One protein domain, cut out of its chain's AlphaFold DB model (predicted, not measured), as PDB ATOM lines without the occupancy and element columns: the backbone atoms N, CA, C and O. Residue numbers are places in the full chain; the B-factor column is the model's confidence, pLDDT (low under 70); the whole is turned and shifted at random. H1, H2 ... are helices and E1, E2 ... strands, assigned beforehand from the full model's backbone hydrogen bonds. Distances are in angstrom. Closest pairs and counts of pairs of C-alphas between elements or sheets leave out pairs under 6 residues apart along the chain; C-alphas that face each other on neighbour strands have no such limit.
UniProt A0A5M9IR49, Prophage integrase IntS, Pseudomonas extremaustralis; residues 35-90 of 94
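AT A GLANCE: This is residues 35 to 90 of the 94 residues of the protein "Prophage integrase IntS" of Pseudomonas extremaustralis (UniProt A0A5M9IR49). One strongly twisted sheet of four antiparallel strands, E1 - E2 - E3 - E4, makes the body; its long hairpin E3 and E4 reaches out past the short strands E1 and E2, and the small helix H1 only grazes the sheet. The printed part has 56 residues, mostly strand, with H1, E1, E2, E3, E4 along the chain; the strands form a meander, each the antiparallel neighbour of the one before. The whole is elongated, 36 by 21 by 16 A, and only just compact, close to loose, with a radius of gyration of the C-alphas of 11.9 A.

IN THESE COORDINATES: E4, residues 80 to 89, spans 26.9 A and ends at C-alpha 89 (78.881, 144.587, -6.638). E3, residues 69 to 77, spans 25.6 A; E2, residues 59 to 63, 13.3 A; E1, residues 51 to 54, 9.8 A. H1, residues 38 to 42, spans 6.2 A from C-alpha 38 (75.697, 153.215, -11.910).

HOW THE PARTS SIT: Hairpin E3 and E4 stands at 158 degrees, with N 73 and O 84 2.9 A apart, within hydrogen-bond range. Hairpin E2 and E3 stands at 145 degrees, with N 62 and O 70 at 2.8 A. Hairpin E1 and E2 stands at 155 degrees, with N 61 and O 53 at 2.8 A. The edge strands E1 and E4 are apart. H1 grazes the sheet with residues 40 to 42; its O i to N i+4 pair is within hydrogen-bond range.

THE WHOLE: The farthest C-alphas, of Asn 43 and Asn 78, are 36.8 A apart. The printed part has no cut and no long link, and no printed residue is under 70 in pLDDT.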
ATOM      1  N   MET A  35      68.451 158.693  -6.498       76.31
ATOM      2  CA  MET A  35      68.484 157.324  -6.980       76.31
ATOM      3  C   MET A  35      69.935 156.911  -7.180       76.31
ATOM      4  O   MET A  35      70.758 157.665  -7.716       76.31
ATOM      5  N   LEU A  36      70.257 155.722  -6.708       84.12
ATOM      6  CA  LEU A  36      71.521 155.086  -6.978       84.12
ATOM      7  C   LEU A  36      71.609 154.841  -8.483       84.12
ATOM      8  O   LEU A  36      70.916 154.008  -9.053       84.12
ATOM      9  N   THR A  37      72.476 155.613  -9.128       85.94
ATOM     10  CA  THR A  37      72.871 155.412 -10.518       85.94
ATOM     11  C   THR A  37      74.181 154.633 -10.567       85.94
ATOM     12  O   THR A  37      74.988 154.698  -9.634       85.94
ATOM     13  N   ASP A  38      74.430 153.926 -11.671       85.00
ATOM     14  CA  ASP A  38      75.697 153.215 -11.910       85.00
ATOM     15  C   ASP A  38      76.915 154.140 -11.722       85.00
ATOM     16  O   ASP A  38      77.860 153.796 -11.012       85.00
ATOM     17  N   THR A  39      76.846 155.372 -12.233       86.50
ATOM     18  CA  THR A  39      77.906 156.374 -12.053       86.50
ATOM     19  C   THR A  39      78.172 156.669 -10.578       86.50
ATOM     20  O   THR A  39      79.322 156.787 -10.157       86.50
ATOM     21  N   LYS A  40      77.119 156.782  -9.762       86.81
ATOM     22  CA  LYS A  40      77.257 157.032  -8.324       86.81
ATOM     23  C   LYS A  40      77.887 155.831  -7.626       86.81
ATOM     24  O   LYS A  40      78.784 156.035  -6.819       86.81
ATOM     25  N   LEU A  41      77.471 154.612  -7.983       88.19
ATOM     26  CA  LEU A  41      78.015 153.352  -7.464       88.19
ATOM     27  C   LEU A  41      79.508 153.189  -7.752       88.19
ATOM     28  O   LEU A  41      80.268 152.874  -6.840       88.19
ATOM     29  N   ARG A  42      79.944 153.450  -8.991       86.88
ATOM     30  CA  ARG A  42      81.362 153.373  -9.387       86.88
ATOM     31  C   ARG A  42      82.240 154.383  -8.652       86.88
ATOM     32  O   ARG A  42      83.412 154.121  -8.412       86.88
ATOM     33  N   ASN A  43      81.663 155.519  -8.270       88.25
ATOM     34  CA  ASN A  43      82.352 156.568  -7.527       88.25
ATOM     35  C   ASN A  43      82.315 156.368  -6.000       88.25
ATOM     36  O   ASN A  43      82.902 157.172  -5.270       88.25
ATOM     37  N   LEU A  44      81.645 155.325  -5.489       89.00
ATOM     38  CA  LEU A  44      81.645 155.032  -4.057       89.00
ATOM     39  C   LEU A  44      83.022 154.533  -3.627       89.00
ATOM     40  O   LEU A  44      83.487 153.477  -4.047       89.00
ATOM     41  N   LYS A  45      83.655 155.295  -2.733       88.62
ATOM     42  CA  LYS A  45      84.929 154.920  -2.123       88.62
ATOM     43  C   LYS A  45      84.711 154.326  -0.732       88.62
ATOM     44  O   LYS A  45      83.822 154.798  -0.013       88.62
ATOM     45  N   PRO A  46      85.522 153.332  -0.334       91.06
ATOM     46  CA  PRO A  46      85.527 152.834   1.034       91.06
ATOM     47  C   PRO A  46      85.826 153.977   2.012       91.06
ATOM     48  O   PRO A  46      86.572 154.904   1.695       91.06
ATOM     49  N   LYS A  47      85.229 153.908   3.200       91.12
ATOM     50  CA  LYS A  47      85.467 154.839   4.312       91.12
ATOM     51  C   LYS A  47      85.912 154.051   5.537       91.12
ATOM     52  O   LYS A  47      85.821 152.832   5.545       91.12
ATOM     53  N   GLU A  48      86.314 154.741   6.597       89.50
ATOM     54  CA  GLU A  48      86.765 154.112   7.851       89.50
ATOM     55  C   GLU A  48      85.720 153.178   8.488       89.50
ATOM     56  O   GLU A  48      86.069 152.232   9.190       89.50
ATOM     57  N   LYS A  49      84.428 153.405   8.218       90.81
ATOM     58  CA  LYS A  49      83.320 152.593   8.727       90.81
ATOM     59  C   LYS A  49      82.340 152.229   7.619       90.81
ATOM     60  O   LYS A  49      82.185 152.963   6.643       90.81
ATOM     61  N   LEU A  50      81.632 151.117   7.829       89.62
ATOM     62  CA  LEU A  50      80.461 150.736   7.043       89.62
ATOM     63  C   LEU A  50      79.493 151.918   6.930       89.62
ATOM     64  O   LEU A  50      78.977 152.398   7.943       89.62
ATOM     65  N   PHE A  51      79.208 152.337   5.703       92.62
ATOM     66  CA  PHE A  51      78.207 153.361   5.437       92.62
ATOM     67  C   PHE A  51      77.145 152.854   4.467       92.62
ATOM     68  O   PHE A  51      77.374 151.939   3.673       92.62
ATOM     69  N   LYS A  52      75.957 153.451   4.584       91.12
ATOM     70  CA  LYS A  52      74.784 153.119   3.780       91.12
ATOM     71  C   LYS A  52      74.505 154.247   2.802       91.12
ATOM     72  O   LYS A  52      74.536 155.417   3.183       91.12
ATOM     73  N   VAL A  53      74.210 153.885   1.563       90.06
ATOM     74  CA  VAL A  53      73.694 154.799   0.546       90.06
ATOM     75  C   VAL A  53      72.296 154.324   0.199       90.06
ATOM     76  O   VAL A  53      72.143 153.263  -0.397       90.06
ATOM     77  N   ASN A  54      71.287 155.070   0.639       89.25
ATOM     78  CA  ASN A  54      69.894 154.719   0.382       89.25
ATOM     79  C   ASN A  54      69.545 154.967  -1.088       89.25
ATOM     80  O   ASN A  54      69.967 155.976  -1.659       89.25
ATOM     81  N   ASP A  55      68.779 154.041  -1.660       87.12
ATOM     82  CA  ASP A  55      68.072 154.215  -2.924       87.12
ATOM     83  C   ASP A  55      66.586 154.502  -2.632       87.12
ATOM     84  O   ASP A  55      66.268 155.570  -2.101       87.12
ATOM     85  N   ARG A  56      65.691 153.551  -2.929       85.31
ATOM     86  CA  ARG A  56      64.237 153.634  -2.746       85.31
ATOM     87  C   ARG A  56      63.673 152.393  -2.056       85.31
ATOM     88  O   ARG A  56      64.282 151.330  -2.071       85.31
ATOM     89  N   ASP A  57      62.509 152.555  -1.428       85.50
ATOM     90  CA  ASP A  57      61.646 151.467  -0.935       85.50
ATOM     91  C   ASP A  57      62.295 150.463   0.036       85.50
ATOM     92  O   ASP A  57      61.815 149.346   0.187       85.50
ATOM     93  N   GLY A  58      63.376 150.855   0.718       87.19
ATOM     94  CA  GLY A  58      64.132 149.984   1.628       87.19
ATOM     95  C   GLY A  58      65.393 149.371   1.013       87.19
ATOM     96  O   GLY A  58      66.142 148.694   1.722       87.19
ATOM     97  N   LEU A  59      65.673 149.643  -0.266       91.12
ATOM     98  CA  LEU A  59      66.924 149.297  -0.930       91.12
ATOM     99  C   LEU A  59      68.025 150.283  -0.539       91.12
ATOM    100  O   LEU A  59      67.867 151.505  -0.588       91.12
ATOM    101  N   TYR A  60      69.181 149.744  -0.179       92.25
ATOM    102  CA  TYR A  60      70.380 150.522   0.068       92.25
ATOM    103  C   TYR A  60      71.627 149.738  -0.316       92.25
ATOM    104  O   TYR A  60      71.663 148.507  -0.347       92.25
ATOM    105  N   VAL A  61      72.688 150.486  -0.571       92.88
ATOM    106  CA  VAL A  61      74.017 149.946  -0.815       92.88
ATOM    107  C   VAL A  61      74.835 150.092   0.451       92.88
ATOM    108  O   VAL A  61      74.933 151.178   1.026       92.88
ATOM    109  N   ALA A  62      75.421 148.989   0.893       92.75
ATOM    110  CA  ALA A  62      76.335 148.945   2.016       92.75
ATOM    111  C   ALA A  62      77.770 148.875   1.489       92.75
ATOM    112  O   ALA A  62      78.124 147.935   0.782       92.75
ATOM    113  N   VAL A  63      78.593 149.860   1.846       92.38
ATOM    114  CA  VAL A  63      80.019 149.886   1.498       92.38
ATOM    115  C   VAL A  63      80.821 149.667   2.769       92.38
ATOM    116  O   VAL A  63      80.766 150.481   3.693       92.38
ATOM    117  N   THR A  64      81.528 148.543   2.845       92.50
ATOM    118  CA  THR A  64      82.386 148.209   3.984       92.50
ATOM    119  C   THR A  64      83.690 149.000   3.929       92.50
ATOM    120  O   THR A  64      84.116 149.459   2.867       92.50
ATOM    121  N   ALA A  65      84.375 149.106   5.070       91.75
ATOM    122  CA  ALA A  65      85.706 149.707   5.118       91.75
ATOM    123  C   ALA A  65      86.741 148.945   4.270       91.75
ATOM    124  O   ALA A  65      87.653 149.546   3.717       91.75
ATOM    125  N   ALA A  66      86.537 147.637   4.080       89.50
ATOM    126  CA  ALA A  66      87.339 146.802   3.185       89.50
ATOM    127  C   ALA A  66      87.044 147.036   1.685       89.50
ATOM    128  O   ALA A  66      87.652 146.398   0.831       89.50
ATOM    129  N   GLY A  67      86.085 147.906   1.350       88.94
ATOM    130  CA  GLY A  67      85.682 148.192  -0.026       88.94
ATOM    131  C   GLY A  67      84.806 147.127  -0.675       88.94
ATOM    132  O   GLY A  67      84.728 147.033  -1.899       88.94
ATOM    133  N   SER A  68      84.125 146.319   0.133       89.75
ATOM    134  CA  SER A  68      83.034 145.485  -0.360       89.75
ATOM    135  C   SER A  68      81.767 146.321  -0.456       89.75
ATOM    136  O   SER A  68      81.318 146.878   0.542       89.75
ATOM    137  N   THR A  69      81.179 146.362  -1.644       92.12
ATOM    138  CA  THR A  69      79.916 147.046  -1.919       92.12
ATOM    139  C   THR A  69      78.832 145.995  -2.111       92.12
ATOM    140  O   THR A  69      79.007 145.116  -2.948       92.12
ATOM    141  N   SER A  70      77.731 146.041  -1.363       92.00
ATOM    142  CA  SER A  70      76.620 145.089  -1.514       92.00
ATOM    143  C   SER A  70      75.257 145.767  -1.526       92.00
ATOM    144  O   SER A  70      75.035 146.747  -0.813       92.00
ATOM    145  N   PHE A  71      74.336 145.227  -2.324       92.38
ATOM    146  CA  PHE A  71      72.939 145.654  -2.326       92.38
ATOM    147  C   PHE A  71      72.169 144.906  -1.244       92.38
ATOM    148  O   PHE A  71      72.228 143.674  -1.161       92.38
ATOM    149  N   ARG A  72      71.448 145.658  -0.415       93.69
ATOM    150  CA  ARG A  72      70.651 145.136   0.691       93.69
ATOM    151  C   ARG A  72      69.265 145.751   0.654       93.69
ATOM    152  O   ARG A  72      69.135 146.953   0.445       93.69
ATOM    153  N   TYR A  73      68.251 144.931   0.874       93.94
ATOM    154  CA  TYR A  73      66.863 145.367   0.887       93.94
ATOM    155  C   TYR A  73      66.222 145.001   2.216       93.94
ATOM    156  O   TYR A  73      66.194 143.833   2.604       93.94
ATOM    157  N   ASN A  74      65.760 146.025   2.926       92.88
ATOM    158  CA  ASN A  74      64.980 145.853   4.139       92.88
ATOM    159  C   ASN A  74      63.515 145.687   3.749       92.88
ATOM    160  O   ASN A  74      62.939 146.590   3.148       92.88
ATOM    161  N   TYR A  75      62.920 144.560   4.122       92.31
ATOM    162  CA  TYR A  75      61.528 144.252   3.825       92.31
ATOM    163  C   TYR A  75      60.771 143.869   5.089       92.31
ATOM    164  O   TYR A  75      61.366 143.478   6.091       92.31
ATOM    165  N   SER A  76      59.445 143.986   5.032       93.06
ATOM    166  CA  SER A  76      58.554 143.528   6.092       93.06
ATOM    167  C   SER A  76      57.533 142.561   5.514       93.06
ATOM    168  O   SER A  76      56.815 142.908   4.577       93.06
ATOM    169  N   ILE A  77      57.475 141.349   6.061       92.88
ATOM    170  CA  ILE A  77      56.438 140.360   5.749       92.88
ATOM    171  C   ILE A  77      55.792 139.968   7.071       92.88
ATOM    172  O   ILE A  77      56.479 139.582   8.015       92.88
ATOM    173  N   ASN A  78      54.466 140.092   7.148       93.06
ATOM    174  CA  ASN A  78      53.685 139.786   8.352       93.06
ATOM    175  C   ASN A  78      54.164 140.541   9.611       93.06
ATOM    176  O   ASN A  78      54.088 140.022  10.719       93.06
ATOM    177  N   GLY A  79      54.691 141.758   9.439       91.12
ATOM    178  CA  GLY A  79      55.223 142.573  10.535       91.12
ATOM    179  C   GLY A  79      56.640 142.202  10.988       91.12
ATOM    180  O   GLY A  79      57.204 142.935  11.800       91.12
ATOM    181  N   SER A  80      57.241 141.131  10.455       93.94
ATOM    182  CA  SER A  80      58.651 140.808  10.697       93.94
ATOM    183  C   SER A  80      59.545 141.578   9.734       93.94
ATOM    184  O   SER A  80      59.365 141.484   8.519       93.94
ATOM    185  N   GLN A  81      60.505 142.330  10.276       94.38
ATOM    186  CA  GLN A  81      61.491 143.070   9.492       94.38
ATOM    187  C   GLN A  81      62.723 142.214   9.243       94.38
ATOM    188  O   GLN A  81      63.394 141.793  10.180       94.38
ATOM    189  N   GLU A  82      63.057 142.040   7.975       93.62
ATOM    190  CA  GLU A  82      64.187 141.232   7.537       93.62
ATOM    191  C   GLU A  82      65.052 142.010   6.544       93.62
ATOM    192  O   GLU A  82      64.650 143.031   5.978       93.62
ATOM    193  N   THR A  83      66.280 141.538   6.333       94.06
ATOM    194  CA  THR A  83      67.196 142.114   5.343       94.06
ATOM    195  C   THR A  83      67.694 141.048   4.384       94.06
ATOM    196  O   THR A  83      68.483 140.186   4.768       94.06
ATOM    197  N   ILE A  84      67.341 141.171   3.107       94.25
ATOM    198  CA  ILE A  84      67.949 140.364   2.045       94.25
ATOM    199  C   ILE A  84      69.216 141.048   1.521       94.25
ATOM    200  O   ILE A  84      69.291 142.275   1.445       94.25
ATOM    201  N   THR A  85      70.232 140.256   1.178       94.00
ATOM    202  CA  THR A  85      71.480 140.728   0.559       94.00
ATOM    203  C   THR A  85      71.632 140.065  -0.804       94.00
ATOM    204  O   THR A  85      71.721 138.845  -0.874       94.00
ATOM    205  N   PHE A  86      71.679 140.855  -1.878       89.44
ATOM    206  CA  PHE A  86      71.713 140.331  -3.253       89.44
ATOM    207  C   PHE A  86      73.107 139.895  -3.715       89.44
ATOM    208  O   PHE A  86      73.236 139.177  -4.698       89.44
ATOM    209  N   GLY A  87      74.159 140.319  -3.011       88.12
ATOM    210  CA  GLY A  87      75.542 139.969  -3.331       88.12
ATOM    211  C   GLY A  87      76.458 141.183  -3.400       88.12
ATOM    212  O   GLY A  87      76.058 142.311  -3.088       88.12
ATOM    213  N   ARG A  88      77.721 140.938  -3.767       89.19
ATOM    214  CA  ARG A  88      78.754 141.971  -3.867       89.19
ATOM    215  C   ARG A  88      78.808 142.531  -5.287       89.19
ATOM    216  O   ARG A  88      78.994 141.794  -6.243       89.19
ATOM    217  N   TYR A  89      78.705 143.845  -5.398       85.19
ATOM    218  CA  TYR A  89      78.881 144.587  -6.638       85.19
ATOM    219  C   TYR A  89      80.371 144.673  -7.014       85.19
ATOM    220  O   TYR A  89      81.208 144.969  -6.157       85.19
ATOM    221  N   GLY A  90      80.700 144.421  -8.286       78.19
ATOM    222  CA  GLY A  90      82.053 144.569  -8.842       78.19
ATOM    223  C   GLY A  90      83.005 143.383  -8.639       78.19
ATOM    224  O   GLY A  90      84.140 143.435  -9.106       78.19
TER     225      GLY A  90